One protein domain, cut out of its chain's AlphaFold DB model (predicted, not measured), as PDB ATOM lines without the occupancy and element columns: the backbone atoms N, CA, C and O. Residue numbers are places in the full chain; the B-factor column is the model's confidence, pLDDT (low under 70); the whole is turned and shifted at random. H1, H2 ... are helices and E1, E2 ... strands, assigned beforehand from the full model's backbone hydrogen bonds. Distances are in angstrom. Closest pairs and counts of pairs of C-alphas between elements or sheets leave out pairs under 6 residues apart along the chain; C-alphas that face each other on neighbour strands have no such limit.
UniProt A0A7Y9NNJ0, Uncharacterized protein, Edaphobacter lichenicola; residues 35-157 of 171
ATOM      1  N   GLY A  35     -34.863  -3.961  17.479       40.94
ATOM      2  CA  GLY A  35     -35.438  -3.980  18.833       40.94
ATOM      3  C   GLY A  35     -35.964  -2.643  19.369       40.94
ATOM      4  O   GLY A  35     -36.494  -2.627  20.477       40.94
ATOM      5  N   THR A  36     -35.884  -1.543  18.611       48.59
ATOM      6  CA  THR A  36     -36.454  -0.240  19.009       48.59
ATOM      7  C   THR A  36     -37.668   0.141  18.161       48.59
ATOM      8  O   THR A  36     -37.598   0.116  16.932       48.59
ATOM      9  N   ASN A  37     -38.767   0.564  18.798       53.75
ATOM     10  CA  ASN A  37     -39.875   1.238  18.115       53.75
ATOM     11  C   ASN A  37     -39.475   2.695  17.864       53.75
ATOM     12  O   ASN A  37     -39.679   3.589  18.680       53.75
ATOM     13  N   THR A  38     -38.833   2.924  16.734       60.19
ATOM     14  CA  THR A  38     -38.355   4.238  16.305       60.19
ATOM     15  C   THR A  38     -39.462   5.001  15.583       60.19
ATOM     16  O   THR A  38     -39.980   4.564  14.551       60.19
ATOM     17  N   GLY A  39     -39.853   6.129  16.162       61.22
ATOM     18  CA  GLY A  39     -40.868   7.034  15.643       61.22
ATOM     19  C   GLY A  39     -40.257   8.173  14.835       61.22
ATOM     20  O   GLY A  39     -39.042   8.297  14.686       61.22
ATOM     21  N   ILE A  40     -41.121   9.044  14.327       70.38
ATOM     22  CA  ILE A  40     -40.663  10.191  13.557       70.38
ATOM     23  C   ILE A  40     -40.435  11.383  14.486       70.38
ATOM     24  O   ILE A  40     -41.346  11.756  15.218       70.38
ATOM     25  N   PHE A  41     -39.248  11.993  14.441       81.62
ATOM     26  CA  PHE A  41     -38.937  13.154  15.274       81.62
ATOM     27  C   PHE A  41     -39.510  14.449  14.696       81.62
ATOM     28  O   PHE A  41     -39.276  14.787  13.538       81.62
ATOM     29  N   TYR A  42     -40.209  15.207  15.536       82.25
ATOM     30  CA  TYR A  42     -40.707  16.551  15.223       82.25
ATOM     31  C   TYR A  42     -40.369  17.570  16.323       82.25
ATOM     32  O   TYR A  42     -40.895  18.677  16.325       82.25
ATOM     33  N   GLY A  43     -39.490  17.229  17.267       87.38
ATOM     34  CA  GLY A  43     -39.081  18.135  18.338       87.38
ATOM     35  C   GLY A  43     -38.133  19.246  17.871       87.38
ATOM     36  O   GLY A  43     -38.121  19.669  16.713       87.38
ATOM     37  N   SER A  44     -37.327  19.752  18.798       90.44
ATOM     38  CA  SER A  44     -36.304  20.772  18.551       90.44
ATOM     39  C   SER A  44     -34.903  20.259  18.850       90.44
ATOM     40  O   SER A  44     -34.729  19.361  19.673       90.44
ATOM     41  N   ILE A  45     -33.919  20.869  18.195       93.69
ATOM     42  CA  ILE A  45     -32.498  20.683  18.479       93.69
ATOM     43  C   ILE A  45     -32.022  21.760  19.443       93.69
ATOM     44  O   ILE A  45     -32.372  22.938  19.299       93.69
ATOM     45  N   TYR A  46     -31.210  21.342  20.405       93.44
ATOM     46  CA  TYR A  46     -30.584  22.176  21.418       93.44
ATOM     47  C   TYR A  46     -29.069  21.981  21.419       93.44
ATOM     48  O   TYR A  46     -28.585  20.914  21.048       93.44
ATOM     49  N   ASP A  47     -28.360  23.012  21.866       93.62
ATOM     50  CA  ASP A  47     -26.968  22.965  22.314       93.62
ATOM     51  C   ASP A  47     -26.927  23.497  23.756       93.62
ATOM     52  O   ASP A  47     -27.278  24.655  24.018       93.62
ATOM     53  N   GLY A  48     -26.649  22.614  24.713       91.25
ATOM     54  CA  GLY A  48     -26.941  22.829  26.125       91.25
ATOM     55  C   GLY A  48     -28.420  23.168  26.335       91.25
ATOM     56  O   GLY A  48     -29.323  22.441  25.921       91.25
ATOM     57  N   THR A  49     -28.697  24.314  26.959       89.31
ATOM     58  CA  THR A  49     -30.071  24.812  27.156       89.31
ATOM     59  C   THR A  49     -30.568  25.682  26.002       89.31
ATOM     60  O   THR A  49     -31.728  26.097  25.993       89.31
ATOM     61  N   GLN A  50     -29.709  26.014  25.035       90.81
ATOM     62  CA  GLN A  50     -30.057  26.911  23.945       90.81
ATOM     63  C   GLN A  50     -30.739  26.137  22.821       90.81
ATOM     64  O   GLN A  50     -30.129  25.305  22.155       90.81
ATOM     65  N   ARG A  51     -31.999  26.473  22.533       91.31
ATOM     66  CA  ARG A  51     -32.679  25.944  21.348       91.31
ATOM     67  C   ARG A  51     -32.045  26.505  20.077       91.31
ATOM     68  O   ARG A  51     -32.047  27.721  19.873       91.31
ATOM     69  N   LEU A  52     -31.586  25.622  19.196       92.69
ATOM     70  CA  LEU A  52     -31.086  25.985  17.873       92.69
ATOM     71  C   LEU A  52     -32.256  26.196  16.908       92.69
ATOM     72  O   LEU A  52     -32.437  27.296  16.392       92.69
ATOM     73  N   PHE A  53     -33.091  25.173  16.708       92.31
ATOM     74  CA  PHE A  53     -34.270  25.247  15.838       92.31
ATOM     75  C   PHE A  53     -35.259  24.092  16.092       92.31
ATOM     76  O   PHE A  53     -34.858  23.032  16.576       92.31
ATOM     77  N   PRO A  54     -36.548  24.268  15.753       90.12
ATOM     78  CA  PRO A  54     -37.526  23.184  15.697       90.12
ATOM     79  C   PRO A  54     -37.534  22.470  14.332       90.12
ATOM     80  O   PRO A  54     -37.424  23.117  13.288       90.12
ATOM     81  N   PHE A  55     -37.758  21.152  14.325       86.31
ATOM     82  CA  PHE A  55     -38.113  20.398  13.113       86.31
ATOM     83  C   PHE A  55     -39.611  20.474  12.789       86.31
ATOM     84  O   PHE A  55     -39.983  20.372  11.621       86.31
ATOM     85  N   HIS A  56     -40.478  20.692  13.786       78.06
ATOM     86  CA  HIS A  56     -41.913  20.862  13.558       78.06
ATOM     87  C   HIS A  56     -42.218  22.089  12.684       78.06
ATOM     88  O   HIS A  56     -41.933  23.227  13.063       78.06
ATOM     89  N   GLN A  57     -42.869  21.856  11.541       64.81
ATOM     90  CA  GLN A  57     -43.298  22.887  10.591       64.81
ATOM     91  C   GLN A  57     -44.823  22.873  10.406       64.81
ATOM     92  O   GLN A  57     -45.351  22.498   9.356       64.81
ATOM     93  N   GLY A  58     -45.542  23.305  11.446       60.12
ATOM     94  CA  GLY A  58     -47.010  23.356  11.464       60.12
ATOM     95  C   GLY A  58     -47.672  21.979  11.595       60.12
ATOM     96  O   GLY A  58     -47.006  20.980  11.806       60.12
ATOM     97  N   PHE A  59     -48.996  21.917  11.440       51.69
ATOM     98  CA  PHE A  59     -49.835  20.748  11.771       51.69
ATOM     99  C   PHE A  59     -49.615  19.470  10.932       51.69
ATOM    100  O   PHE A  59     -50.347  18.497  11.102       51.69
ATOM    101  N   SER A  60     -48.666  19.450   9.991       52.69
ATOM    102  CA  SER A  60     -48.489  18.318   9.077       52.69
ATOM    103  C   SER A  60     -47.293  17.458   9.474       52.69
ATOM    104  O   SER A  60     -46.161  17.705   9.059       52.69
ATOM    105  N   PHE A  61     -47.577  16.370  10.194       53.16
ATOM    106  CA  PHE A  61     -46.634  15.279  10.477       53.16
ATOM    107  C   PHE A  61     -46.192  14.504   9.215       53.16
ATOM    108  O   PHE A  61     -45.399  13.575   9.302       53.16
ATOM    109  N   ALA A  62     -46.695  14.858   8.026       47.91
ATOM    110  CA  ALA A  62     -46.358  14.203   6.759       47.91
ATOM    111  C   ALA A  62     -45.041  14.710   6.134       47.91
ATOM    112  O   ALA A  62     -44.609  14.207   5.100       47.91
ATOM    113  N   LYS A  63     -44.401  15.729   6.724       57.03
ATOM    114  CA  LYS A  63     -43.237  16.431   6.160       57.03
ATOM    115  C   LYS A  63     -41.905  16.035   6.808       57.03
ATOM    116  O   LYS A  63     -41.007  16.863   6.891       57.03
ATOM    117  N   ASN A  64     -41.742  14.795   7.244       66.44
ATOM    118  CA  ASN A  64     -40.624  14.441   8.119       66.44
ATOM    119  C   ASN A  64     -39.343  13.964   7.417       66.44
ATOM    120  O   ASN A  64     -38.642  13.113   7.928       66.44
ATOM    121  N   ASP A  65     -39.011  14.539   6.268       82.81
ATOM    122  CA  ASP A  65     -37.713  14.340   5.611       82.81
ATOM    123  C   ASP A  65     -37.049  15.709   5.495       82.81
ATOM    124  O   ASP A  65     -37.308  16.464   4.544       82.81
ATOM    125  N   ARG A  66     -36.364  16.127   6.562       89.88
ATOM    126  CA  ARG A  66     -35.889  17.505   6.722       89.88
ATOM    127  C   ARG A  66     -34.483  17.571   7.269       89.88
ATOM    128  O   ARG A  66     -34.102  16.735   8.078       89.88
ATOM    129  N   PHE A  67     -33.761  18.618   6.889       94.19
ATOM    130  CA  PHE A  67     -32.429  18.885   7.413       94.19
ATOM    131  C   PHE A  67     -32.185  20.372   7.675       94.19
ATOM    132  O   PHE A  67     -32.864  21.249   7.134       94.19
ATOM    133  N   ALA A  68     -31.185  20.650   8.504       96.12
ATOM    134  CA  ALA A  68     -30.619  21.974   8.693       96.12
ATOM    135  C   ALA A  68     -29.106  21.865   8.840       96.12
ATOM    136  O   ALA A  68     -28.623  21.024   9.598       96.12
ATOM    137  N   THR A  69     -28.377  22.743   8.156       97.38
ATOM    138  CA  THR A  69     -26.923  22.864   8.289       97.38
ATOM    139  C   THR A  69     -26.581  24.188   8.961       97.38
ATOM    140  O   THR A  69     -27.139  25.234   8.610       97.38
ATOM    141  N   LEU A  70     -25.688  24.129   9.947       97.06
ATOM    142  CA  LEU A  70     -25.218  25.253  10.750       97.06
ATOM    143  C   LEU A  70     -23.686  25.317  10.729       97.06
ATOM    144  O   LEU A  70     -23.023  24.286  10.803       97.06
ATOM    145  N   ASN A  71     -23.132  26.524  10.694       96.38
ATOM    146  CA  ASN A  71     -21.745  26.809  11.040       96.38
ATOM    147  C   ASN A  71     -21.660  27.001  12.556       96.38
ATOM    148  O   ASN A  71     -22.012  28.064  13.070       96.38
ATOM    149  N   ILE A  72     -21.214  25.966  13.262       94.88
ATOM    150  CA  ILE A  72     -21.043  25.977  14.717       94.88
ATOM    151  C   ILE A  72     -19.556  26.222  15.027       94.88
ATOM    152  O   ILE A  72     -18.692  25.678  14.326       94.88
ATOM    153  N   PRO A  73     -19.218  27.072  16.016       94.44
ATOM    154  CA  PRO A  73     -17.836  27.238  16.452       94.44
ATOM    155  C   PRO A  73     -17.204  25.894  16.853       94.44
ATOM    156  O   PRO A  73     -17.893  25.055  17.417       94.44
ATOM    157  N   PRO A  74     -15.907  25.668  16.601       95.50
ATOM    158  CA  PRO A  74     -15.211  24.507  17.146       95.50
ATOM    159  C   PRO A  74     -15.176  24.551  18.680       95.50
ATOM    160  O   PRO A  74     -15.065  25.630  19.266       95.50
ATOM    161  N   GLY A  75     -15.194  23.389  19.330       95.62
ATOM    162  CA  GLY A  75     -15.200  23.291  20.792       95.62
ATOM    163  C   GLY A  75     -16.102  22.185  21.327       95.62
ATOM    164  O   GLY A  75     -16.595  21.353  20.574       95.62
ATOM    165  N   LEU A  76     -16.279  22.153  22.650       96.31
ATOM    166  CA  LEU A  76     -17.186  21.217  23.313       96.31
ATOM    167  C   LEU A  76     -18.631  21.710  23.183       96.31
ATOM    168  O   LEU A  76     -18.931  22.838  23.570       96.31
ATOM    169  N   HIS A  77     -19.506  20.834  22.704       95.56
ATOM    170  CA  HIS A  77     -20.943  21.047  22.575       95.56
ATOM    171  C   HIS A  77     -21.710  19.930  23.262       95.56
ATOM    172  O   HIS A  77     -21.195  18.821  23.434       95.56
ATOM    173  N   ASP A  78     -22.949  20.230  23.629       94.88
ATOM    174  CA  ASP A  78     -23.848  19.278  24.264       94.88
ATOM    175  C   ASP A  78     -25.184  19.265  23.524       94.88
ATOM    176  O   ASP A  78     -26.112  20.008  23.850       94.88
ATOM    177  N   PHE A  79     -25.264  18.464  22.464       95.19
ATOM    178  CA  PHE A  79     -26.440  18.464  21.607       95.19
ATOM    179  C   PHE A  79     -27.567  17.611  22.178       95.19
ATOM    180  O   PHE A  79     -27.349  16.491  22.630       95.19
ATOM    181  N   ALA A  80     -28.804  18.091  22.066       92.62
ATOM    182  CA  ALA A  80     -29.984  17.320  22.453       92.62
ATOM    183  C   ALA A  80     -31.124  17.458  21.436       92.62
ATOM    184  O   ALA A  80     -31.351  18.527  20.865       92.62
ATOM    185  N   ALA A  81     -31.878  16.373  21.251       90.25
ATOM    186  CA  ALA A  81     -33.158  16.361  20.549       90.25
ATOM    187  C   ALA A  81     -34.284  16.249  21.585       90.25
ATOM    188  O   ALA A  81     -34.308  15.310  22.375       90.25
ATOM    189  N   TRP A  82     -35.218  17.202  21.606       88.06
ATOM    190  CA  TRP A  82     -36.219  17.279  22.675       88.06
ATOM    191  C   TRP A  82     -37.570  17.852  22.227       88.06
ATOM    192  O   TRP A  82     -37.622  18.758  21.395       88.06
ATOM    193  N   TYR A  83     -38.671  17.352  22.801       84.25
ATOM    194  CA  TYR A  83     -40.041  17.791  22.484       84.25
ATOM    195  C   TYR A  83     -40.537  18.975  23.332       84.25
ATOM    196  O   TYR A  83     -41.398  19.731  22.886       84.25
ATOM    197  N   GLY A  84     -40.002  19.159  24.542       78.31
ATOM    198  CA  GLY A  84     -40.372  20.250  25.449       78.31
ATOM    199  C   GLY A  84     -39.583  21.549  25.233       78.31
ATOM    200  O   GLY A  84     -38.818  21.696  24.278       78.31
ATOM    201  N   SER A  85     -39.758  22.501  26.156       74.25
ATOM    202  CA  SER A  85     -39.110  23.824  26.122       74.25
ATOM    203  C   SER A  85     -37.656  23.830  26.602       74.25
ATOM    204  O   SER A  85     -36.898  24.712  26.210       74.25
ATOM    205  N   HIS A  86     -37.278  22.857  27.431       74.62
ATOM    206  CA  HIS A  86     -35.929  22.700  27.967       74.62
ATOM    207  C   HIS A  86     -35.567  21.215  27.957       74.62
ATOM    208  O   HIS A  86     -36.377  20.432  28.463       74.62
ATOM    209  N   PRO A  87     -34.405  20.817  27.413       72.06
ATOM    210  CA  PRO A  87     -33.951  19.439  27.509       72.06
ATOM    211  C   PRO A  87     -33.678  19.120  28.984       72.06
ATOM    212  O   PRO A  87     -32.824  19.737  29.617       72.06
ATOM    213  N   THR A  88     -34.464  18.211  29.567       66.12
ATOM    214  CA  THR A  88     -34.194  17.664  30.904       66.12
ATOM    215  C   THR A  88     -33.339  16.406  30.780       66.12
ATOM    216  O   THR A  88     -33.416  15.703  29.775       66.12
ATOM    217  N   SER A  89     -32.536  16.128  31.811       56.91
ATOM    218  CA  SER A  89     -31.528  15.061  31.873       56.91
ATOM    219  C   SER A  89     -31.925  13.751  31.172       56.91
ATOM    220  O   SER A  89     -32.954  13.167  31.511       56.91
ATOM    221  N   GLY A  90     -31.064  13.251  30.276       56.72
ATOM    222  CA  GLY A  90     -31.119  11.856  29.816       56.72
ATOM    223  C   GLY A  90     -30.626  11.570  28.394       56.72
ATOM    224  O   GLY A  90     -30.156  10.467  28.151       56.72
ATOM    225  N   HIS A  91     -30.690  12.533  27.466       69.75
ATOM    226  CA  HIS A  91     -30.409  12.286  26.036       69.75
ATOM    227  C   HIS A  91     -29.576  13.405  25.399       69.75
ATOM    228  O   HIS A  91     -29.933  14.001  24.384       69.75
ATOM    229  N   HIS A  92     -28.469  13.685  26.072       86.31
ATOM    230  CA  HIS A  92     -27.467  14.681  25.736       86.31
ATOM    231  C   HIS A  92     -26.297  13.992  25.026       86.31
ATOM    232  O   HIS A  92     -25.822  12.951  25.486       86.31
ATOM    233  N   LEU A  93     -25.860  14.543  23.899       90.31
ATOM    234  CA  LEU A  93     -24.722  14.074  23.121       90.31
ATOM    235  C   LEU A  93     -23.593  15.096  23.247       90.31
ATOM    236  O   LEU A  93     -23.521  16.068  22.493       90.31
ATOM    237  N   ALA A  94     -22.706  14.844  24.207       93.06
ATOM    238  CA  ALA A  94     -21.489  15.620  24.369       93.06
ATOM    239  C   ALA A  94     -20.500  15.284  23.244       93.06
ATOM    240  O   ALA A  94     -20.109  14.127  23.079       93.06
ATOM    241  N   ILE A  95     -20.073  16.293  22.486       94.62
ATOM    242  CA  ILE A  95     -19.125  16.134  21.380       94.62
ATOM    243  C   ILE A  95     -18.146  17.304  21.317       94.62
ATOM    244  O   ILE A  95     -18.510  18.450  21.558       94.62
ATOM    245  N   THR A  96     -16.892  17.022  20.963       96.25
ATOM    246  CA  THR A  96     -15.930  18.066  20.588       96.25
ATOM    247  C   THR A  96     -15.916  18.238  19.071       96.25
ATOM    248  O   THR A  96     -15.525  17.328  18.341       96.25
ATOM    249  N   LEU A  97     -16.342  19.408  18.600       95.56
ATOM    250  CA  LEU A  97     -16.286  19.799  17.200       95.56
ATOM    251  C   LEU A  97     -14.886  20.288  16.838       95.56
ATOM    252  O   LEU A  97     -14.388  21.274  17.384       95.56
ATOM    253  N   GLU A  98     -14.264  19.612  15.881       94.50
ATOM    254  CA  GLU A  98     -12.973  20.001  15.329       94.50
ATOM    255  C   GLU A  98     -13.128  21.078  14.237       94.50
ATOM    256  O   GLU A  98     -14.093  21.051  13.459       94.50
ATOM    257  N   PRO A  99     -12.164  22.013  14.128       93.44
ATOM    258  CA  PRO A  99     -12.194  23.065  13.119       93.44
ATOM    259  C   PRO A  99     -12.142  22.495  11.699       93.44
ATOM    260  O   PRO A  99     -11.382  21.572  11.407       93.44
ATOM    261  N   GLY A 100     -12.951  23.068  10.803       90.69
ATOM    262  CA  GLY A 100     -12.994  22.690   9.385       90.69
ATOM    263  C   GLY A 100     -13.563  21.293   9.097       90.69
ATOM    264  O   GLY A 100     -13.503  20.836   7.954       90.69
ATOM    265  N   LYS A 101     -14.109  20.601  10.104       93.69
ATOM    266  CA  LYS A 101     -14.791  19.314   9.927       93.69
ATOM    267  C   LYS A 101     -16.270  19.487   9.591       93.69
ATOM    268  O   LYS A 101     -16.857  20.561   9.752       93.69
ATOM    269  N   GLN A 102     -16.863  18.397   9.122       94.88
ATOM    270  CA  GLN A 102     -18.283  18.307   8.819       94.88
ATOM    271  C   GLN A 102     -18.904  17.148   9.601       94.88
ATOM    272  O   GLN A 102     -18.393  16.036   9.564       94.88
ATOM    273  N   TYR A 103     -19.996  17.407  10.315       96.62
ATOM    274  CA  TYR A 103     -20.674  16.424  11.161       96.62
ATOM    275  C   TYR A 103     -22.123  16.248  10.724       96.62
ATOM    276  O   TYR A 103     -22.781  17.209  10.316       96.62
ATOM    277  N   PHE A 104     -22.623  15.023  10.854       95.44
ATOM    278  CA  PHE A 104     -24.002  14.665  10.557       95.44
ATOM    279  C   PHE A 104     -24.632  14.014  11.781       95.44
ATOM    280  O   PHE A 104     -24.087  13.060  12.335       95.44
ATOM    281  N   PHE A 105     -25.789  14.529  12.183       94.50
ATOM    282  CA  PHE A 105     -26.550  14.023  13.315       94.50
ATOM    283  C   PHE A 105     -27.962  13.655  12.885       94.50
ATOM    284  O   PHE A 105     -28.720  14.492  12.384       94.50
ATOM    285  N   ARG A 106     -28.327  12.400  13.125       91.56
ATOM    286  CA  ARG A 106     -29.687  11.908  12.960       91.56
ATOM    287  C   ARG A 106     -30.495  12.234  14.203       91.56
ATOM    288  O   ARG A 106     -30.146  11.788  15.292       91.56
ATOM    289  N   ALA A 107     -31.592  12.960  14.033       89.62
ATOM    290  CA  ALA A 107     -32.601  13.161  15.060       89.62
ATOM    291  C   ALA A 107     -33.754  12.171  14.871       89.62
ATOM    292  O   ALA A 107     -34.322  12.055  13.783       89.62
ATOM    293  N   GLN A 108     -34.102  11.455  15.936       82.25
ATOM    294  CA  GLN A 108     -35.120  10.407  15.905       82.25
ATOM    295  C   GLN A 108     -35.960  10.395  17.181       82.25
ATOM    296  O   GLN A 108     -35.535  10.886  18.228       82.25
ATOM    297  N   SER A 109     -37.176   9.859  17.068       79.56
ATOM    298  CA  SER A 109     -38.042   9.594  18.214       79.56
ATOM    299  C   SER A 109     -37.832   8.153  18.654       79.56
ATOM    300  O   SER A 109     -37.866   7.247  17.819       79.56
ATOM    301  N   GLU A 110     -37.642   7.920  19.943       72.56
ATOM    302  CA  GLU A 110     -37.552   6.582  20.521       72.56
ATOM    303  C   GLU A 110     -38.766   6.327  21.424       72.56
ATOM    304  O   GLU A 110     -39.036   7.092  22.355       72.56
ATOM    305  N   SER A 111     -39.502   5.247  21.139       62.59
ATOM    306  CA  SER A 111     -40.561   4.718  22.001       62.59
ATOM    307  C   SER A 111     -40.040   3.535  22.813       62.59
ATOM    308  O   SER A 111     -39.394   2.633  22.275       62.59
ATOM    309  N   ARG A 112     -40.359   3.513  24.112       56.34
ATOM    310  CA  ARG A 112     -40.007   2.414  25.031       56.34
ATOM    311  C   ARG A 112     -41.108   1.337  25.174       56.34
ATOM    312  O   ARG A 112     -40.901   0.391  25.928       56.34
ATOM    313  N   GLY A 113     -42.239   1.435  24.450       50.91
ATOM    314  CA  GLY A 113     -43.439   0.567  24.608       50.91
ATOM    315  C   GLY A 113     -44.197   0.821  25.933       50.91
ATOM    316  O   GLY A 113     -43.605   1.357  26.861       50.91
ATOM    317  N   ILE A 114     -45.492   0.538  26.161       41.69
ATOM    318  CA  ILE A 114     -46.615  -0.111  25.448       41.69
ATOM    319  C   ILE A 114     -47.780   0.906  25.330       41.69
ATOM    320  O   ILE A 114     -48.138   1.527  26.324       41.69
ATOM    321  N   VAL A 115     -48.348   1.023  24.120       43.75
ATOM    322  CA  VAL A 115     -49.678   1.478  23.610       43.75
ATOM    323  C   VAL A 115     -50.567   2.510  24.353       43.75
ATOM    324  O   VAL A 115     -51.384   3.121  23.673       43.75
ATOM    325  N   GLU A 116     -50.447   2.813  25.646       37.41
ATOM    326  CA  GLU A 116     -51.386   3.752  26.309       37.41
ATOM    327  C   GLU A 116     -50.781   5.071  26.805       37.41
ATOM    328  O   GLU A 116     -51.503   6.065  26.870       37.41
ATOM    329  N   ILE A 117     -49.476   5.148  27.093       41.62
ATOM    330  CA  ILE A 117     -48.818   6.413  27.479       41.62
ATOM    331  C   ILE A 117     -47.408   6.441  26.880       41.62
ATOM    332  O   ILE A 117     -46.405   6.185  27.544       41.62
ATOM    333  N   GLU A 118     -47.332   6.682  25.574       48.50
ATOM    334  CA  GLU A 118     -46.072   6.715  24.836       48.50
ATOM    335  C   GLU A 118     -45.337   8.032  25.136       48.50
ATOM    336  O   GLU A 118     -45.603   9.071  24.535       48.50
ATOM    337  N   ILE A 119     -44.426   8.015  26.116       53.84
ATOM    338  CA  ILE A 119     -43.483   9.120  26.313       53.84
ATOM    339  C   ILE A 119     -42.413   8.980  25.225       53.84
ATOM    340  O   ILE A 119     -41.418   8.270  25.390       53.84
ATOM    341  N   GLU A 120     -42.662   9.614  24.081       64.38
ATOM    342  CA  GLU A 120     -41.682   9.759  23.006       64.38
ATOM    343  C   GLU A 120     -40.482  10.572  23.515       64.38
ATOM    344  O   GLU A 120     -40.632  11.701  23.988       64.38
ATOM    345  N   HIS A 121     -39.276  10.012  23.405       76.31
ATOM    346  CA  HIS A 121     -38.040  10.729  23.723       76.31
ATOM    347  C   HIS A 121     -37.290  11.065  22.435       76.31
ATOM    348  O   HIS A 121     -37.208  10.249  21.520       76.31
ATOM    349  N   GLY A 122     -36.751  12.282  22.352       81.38
ATOM    350  CA  GLY A 122     -35.859  12.657  21.262       81.38
ATOM    351  C   GLY A 122     -34.461  12.091  21.497       81.38
ATOM    352  O   GLY A 122     -33.956  12.108  22.618       81.38
ATOM    353  N   ARG A 123     -33.830  11.601  20.434       85.88
ATOM    354  CA  ARG A 123     -32.461  11.085  20.448       85.88
ATOM    355  C   ARG A 123     -31.669  11.656  19.277       85.88
ATOM    356  O   ARG A 123     -32.220  11.839  18.191       85.88
ATOM    357  N   LEU A 124     -30.382  11.909  19.513       88.62
ATOM    358  CA  LEU A 124     -29.398  12.242  18.488       88.62
ATOM    359  C   LEU A 124     -28.368  11.125  18.365       88.62
ATOM    360  O   LEU A 124     -27.823  10.684  19.373       88.62
ATOM    361  N   ASP A 125     -28.076  10.724  17.133       88.62
ATOM    362  CA  ASP A 125     -26.938   9.867  16.808       88.62
ATOM    363  C   ASP A 125     -26.005  10.618  15.859       88.62
ATOM    364  O   ASP A 125     -26.460  11.149  14.844       88.62
ATOM    365  N   GLN A 126     -24.703  10.629  16.145       92.69
ATOM    366  CA  GLN A 126     -23.717  10.975  15.126       92.69
ATOM    367  C   GLN A 126     -23.654   9.844  14.100       92.69
ATOM    368  O   GLN A 126     -23.581   8.669  14.456       92.69
ATOM    369  N   VAL A 127     -23.664  10.198  12.821       90.50
ATOM    370  CA  VAL A 127     -23.557   9.244  11.715       90.50
ATOM    371  C   VAL A 127     -22.518   9.717  10.707       90.50
ATOM    372  O   VAL A 127     -22.108  10.880  10.697       90.50
ATOM    373  N   THR A 128     -22.089   8.813   9.829       91.56
ATOM    374  CA  THR A 128     -21.281   9.206   8.674       91.56
ATOM    375  C   THR A 128     -22.135   9.982   7.674       91.56
ATOM    376  O   THR A 128     -23.358   9.836   7.612       91.56
ATOM    377  N   CYS A 129     -21.480  10.774   6.825       93.38
ATOM    378  CA  CYS A 129     -22.164  11.441   5.722       93.38
ATOM    379  C   CYS A 129     -22.865  10.448   4.785       93.38
ATOM    380  O   CYS A 129     -23.988  10.696   4.355       93.38
ATOM    381  N   GLN A 130     -22.230   9.307   4.495       91.19
ATOM    382  CA  GLN A 130     -22.800   8.271   3.633       91.19
ATOM    383  C   GLN A 130     -24.134   7.764   4.192       91.19
ATOM    384  O   GLN A 130     -25.128   7.774   3.470       91.19
ATOM    385  N   ILE A 131     -24.182   7.439   5.490       89.38
ATOM    386  CA  ILE A 131     -25.419   7.014   6.163       89.38
ATOM    387  C   ILE A 131     -26.490   8.107   6.066       89.38
ATOM    388  O   ILE A 131     -27.631   7.821   5.711       89.38
ATOM    389  N   ALA A 132     -26.129   9.372   6.306       90.56
ATOM    390  CA  ALA A 132     -27.081  10.479   6.220       90.56
ATOM    391  C   ALA A 132     -27.703  10.622   4.813       90.56
ATOM    392  O   ALA A 132     -28.906  10.860   4.688       90.56
ATOM    393  N   HIS A 133     -26.910  10.431   3.752       90.62
ATOM    394  CA  HIS A 133     -27.395  10.450   2.364       90.62
ATOM    395  C   HIS A 133     -28.242   9.221   2.003       90.62
ATOM    396  O   HIS A 133     -29.220   9.355   1.271       90.62
ATOM    397  N   GLU A 134     -27.917   8.036   2.518       86.94
ATOM    398  CA  GLU A 134     -28.697   6.808   2.290       86.94
ATOM    399  C   GLU A 134     -30.076   6.859   2.974       86.94
ATOM    400  O   GLU A 134     -31.106   6.429   2.428       86.94
ATOM    401  N   GLU A 135     -30.117   7.419   4.179       84.62
ATOM    402  CA  GLU A 135     -31.331   7.501   4.980       84.62
ATOM    403  C   GLU A 135     -32.268   8.610   4.502       84.62
ATOM    404  O   GLU A 135     -33.486   8.385   4.427       84.62
ATOM    405  N   ALA A 136     -31.706   9.758   4.111       85.44
ATOM    406  CA  ALA A 136     -32.434  10.989   3.813       85.44
ATOM    407  C   ALA A 136     -32.075  11.603   2.433       85.44
ATOM    408  O   ALA A 136     -31.775  12.797   2.337       85.44
ATOM    409  N   PRO A 137     -32.133  10.827   1.326       84.81
ATOM    410  CA  PRO A 137     -31.664  11.272   0.007       84.81
ATOM    411  C   PRO A 137     -32.490  12.423  -0.587       84.81
ATOM    412  O   PRO A 137     -32.013  13.140  -1.462       84.81
ATOM    413  N   ASN A 138     -33.733  12.595  -0.128       86.19
ATOM    414  CA  ASN A 138     -34.671  13.604  -0.624       86.19
ATOM    415  C   ASN A 138     -35.034  14.643   0.448       86.19
ATOM    416  O   ASN A 138     -36.023  15.373   0.288       86.19
ATOM    417  N   ALA A 139     -34.248  14.714   1.529       88.25
ATOM    418  CA  ALA A 139     -34.499  15.640   2.617       88.25
ATOM    419  C   ALA A 139     -34.509  17.078   2.110       88.25
ATOM    420  O   ALA A 139     -33.621  17.523   1.380       88.25
ATOM    421  N   LYS A 140     -35.527  17.825   2.530       91.25
ATOM    422  CA  LYS A 140     -35.662  19.249   2.214       91.25
ATOM    423  C   LYS A 140     -35.117  20.098   3.363       91.25
ATOM    424  O   LYS A 140     -35.190  19.661   4.512       91.25
ATOM    425  N   PRO A 141     -34.612  21.311   3.113       92.31
ATOM    426  CA  PRO A 141     -34.245  22.199   4.208       92.31
ATOM    427  C   PRO A 141     -35.465  22.502   5.091       92.31
ATOM    428  O   PRO A 141     -36.614  22.487   4.633       92.31
ATOM    429  N   ILE A 142     -35.231  22.761   6.376       90.00
ATOM    430  CA  ILE A 142     -36.283  23.246   7.272       90.00
ATOM    431  C   ILE A 142     -36.774  24.638   6.848       90.00
ATOM    432  O   ILE A 142     -36.001  25.494   6.427       90.00
ATOM    433  N   GLU A 143     -38.073  24.883   7.010       86.56
ATOM    434  CA  GLU A 143     -38.731  26.142   6.637       86.56
ATOM    435  C   GLU A 143     -39.153  26.926   7.887       86.56
ATOM    436  O   GLU A 143     -40.328  26.973   8.230       86.56
ATOM    437  N   ILE A 144     -38.225  27.545   8.620       83.19
ATOM    438  CA  ILE A 144     -38.599  28.241   9.861       83.19
ATOM    439  C   ILE A 144     -39.275  29.587   9.554       83.19
ATOM    440  O   ILE A 144     -38.632  30.507   9.058       83.19
ATOM    441  N   LYS A 145     -40.556  29.739   9.924       82.25
ATOM    442  CA  LYS A 145     -41.298  31.011   9.764       82.25
ATOM    443  C   LYS A 145     -40.705  32.173  10.566       82.25
ATOM    444  O   LYS A 145     -40.663  33.300  10.086       82.25
ATOM    445  N   HIS A 146     -40.282  31.894  11.798       84.44
ATOM    446  CA  HIS A 146     -39.729  32.880  12.730       84.44
ATOM    447  C   HIS A 146     -38.426  32.345  13.335       84.44
ATOM    448  O   HIS A 146     -38.433  31.840  14.461       84.44
ATOM    449  N   PRO A 147     -37.321  32.357  12.570       85.62
ATOM    450  CA  PRO A 147     -36.047  31.862  13.061       85.62
ATOM    451  C   PRO A 147     -35.508  32.763  14.174       85.62
ATOM    452  O   PRO A 147     -35.695  33.981  14.159       85.62
ATOM    453  N   SER A 148     -34.832  32.160  15.151       87.19
ATOM    454  CA  SER A 148     -34.127  32.922  16.181       87.19
ATOM    455  C   SER A 148     -32.913  33.642  15.570       87.19
ATOM    456  O   SER A 148     -32.350  33.152  14.585       87.19
ATOM    457  N   PRO A 149     -32.447  34.761  16.156       88.44
ATOM    458  CA  PRO A 149     -31.218  35.423  15.712       88.44
ATOM    459  C   PRO A 149     -30.011  34.478  15.678       88.44
ATOM    460  O   PRO A 149     -29.229  34.501  14.730       88.44
ATOM    461  N   ASN A 150     -29.910  33.585  16.666       87.12
ATOM    462  CA  ASN A 150     -28.824  32.612  16.744       87.12
ATOM    463  C   ASN A 150     -28.879  31.620  15.576       87.12
ATOM    464  O   ASN A 150     -27.854  31.377  14.943       87.12
ATOM    465  N   PHE A 151     -30.069  31.108  15.231       90.94
ATOM    466  CA  PHE A 151     -30.225  30.272  14.042       90.94
ATOM    467  C   PHE A 151     -29.801  31.024  12.780       90.94
ATOM    468  O   PHE A 151     -28.986  30.510  12.027       90.94
ATOM    469  N   ILE A 152     -30.285  32.258  12.581       91.69
ATOM    470  CA  ILE A 152     -29.927  33.083  11.413       91.69
ATOM    471  C   ILE A 152     -28.407  33.247  11.300       91.69
ATOM    472  O   ILE A 152     -27.862  33.097  10.213       91.69
ATOM    473  N   SER A 153     -27.724  33.527  12.414       91.75
ATOM    474  CA  SER A 153     -26.278  33.783  12.414       91.75
ATOM    475  C   SER A 153     -25.426  32.569  12.032       91.75
ATOM    476  O   SER A 153     -24.332  32.737  11.503       91.75
ATOM    477  N   MET A 154     -25.926  31.355  12.284       94.31
ATOM    478  CA  MET A 154     -25.198  30.110  12.030       94.31
ATOM    479  C   MET A 154     -25.694  29.380  10.780       94.31
ATOM    480  O   MET A 154     -24.984  28.530  10.254       94.31
ATOM    481  N   HIS A 155     -26.909  29.652  10.307       94.88
ATOM    482  CA  HIS A 155     -27.546  28.849   9.272       94.88
ATOM    483  C   HIS A 155     -26.837  28.942   7.919       94.88
ATOM    484  O   HIS A 155     -26.586  30.024   7.393       94.88
ATOM    485  N   VAL A 156     -26.584  27.774   7.326       94.56
ATOM    486  CA  VAL A 156     -26.113  27.630   5.950       94.56
ATOM    487  C   VAL A 156     -27.323  27.320   5.057       94.56
ATOM    488  O   VAL A 156     -27.893  26.230   5.174       94.56
ATOM    489  N   PRO A 157     -27.745  28.243   4.171       92.75
ATOM    490  CA  PRO A 157     -28.967  28.096   3.381       92.75
ATOM    491  C   PRO A 157     -28.755  27.155   2.187       92.75
ATOM    492  O   PRO A 157     -28.562  27.586   1.049       92.75
TER     493      PRO A 157
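What this domain is: This is residues 35 to 157 of the 171 residues of an uncharacterized protein of Edaphobacter lichenicola (UniProt A0A7Y9NNJ0). Two antiparallel sheets lie face to face as a sandwich, E3, E2, E5 and E6 in one and E1, E7 and E8 in the other, their strands crossed at 38 degrees. Strand E4 lies near E7, H2 packs on E3 and E4, and H1 packs on E7. The printed part has 123 residues, with eight named strands followed by two short named helices; the sheet orders are E3, E2, E5, E6 and E1, E7, E8, and the class is mixed, helices and strands. It is compact, with a radius of gyration of the C-alphas of 14.4 A and spans of 45 by 31 by 28 A.

How they stand to each other: E1, residues 37 to 39, is the antiparallel neighbour of E7, residues 102 to 111, with N 39 and O 109 2.8 A apart, within hydrogen-bond range. E2, residues 44 to 47, and E3, residues 50 to 54, form a hairpin, with N 52 and O 45 at 2.8 A. E4, residues 66 to 72, pairs with no named strand; its residues 66 to 67 pair in parallel with residues 140 to 141, and 69 to 70 antiparallel with 155 to 156. E5, residues 75 to 82, is the antiparallel neighbour of E2, with N 44 and O 82 at 2.8 A. E5 forms a hairpin with E6, residues 92 to 97, with N 77 and O 95 at 2.8 A. E7 forms a hairpin with E8, residues 121 to 127, with N 106 and O 125 at 2.8 A. Between the sheets, E5 and E8 touch; their closest C-alphas, those of Ala 81 and Gly 122, are 4.6 A apart. H1, residues 129 to 135, touches E7, closest at the C-alphas of Phe 104 and Cys 129, 6.1 A. H2, residues 149 to 154, touches E4, closest at the C-alphas of Asn 71 and Met 154, 4.9 A, and only grazes the sheet of E3. In H1 and H2 every O i to N i+4 pair is within hydrogen-bond range.

Where its parts are: E1 begins at C-alpha 37, (-39.875, 1.238, 18.115), and is 6.4 A long. E2 measures 10.3 A, E3 11.7 A, E4 18.9 A, E5 21.9 A and E6 15.0 A. E7, the longest strand, runs 29.2 A from C-alpha 102 at (-18.283, 18.307, 8.819). E8 measures 18.9 A and H1 10.0 A. H2, 8.8 A, ends at C-alpha 154, (-25.198, 30.110, 12.030).

The domain as a whole: The C-alphas farthest apart, those of Gly 100 and Glu 116, are 46.0 A apart. The printed part has no cut. The links E3 to E4 and H1 to H2 are long. The model's pLDDT is under 70 at residues 35 to 39, 57 to 64, 88 to 91 and 111 to 120.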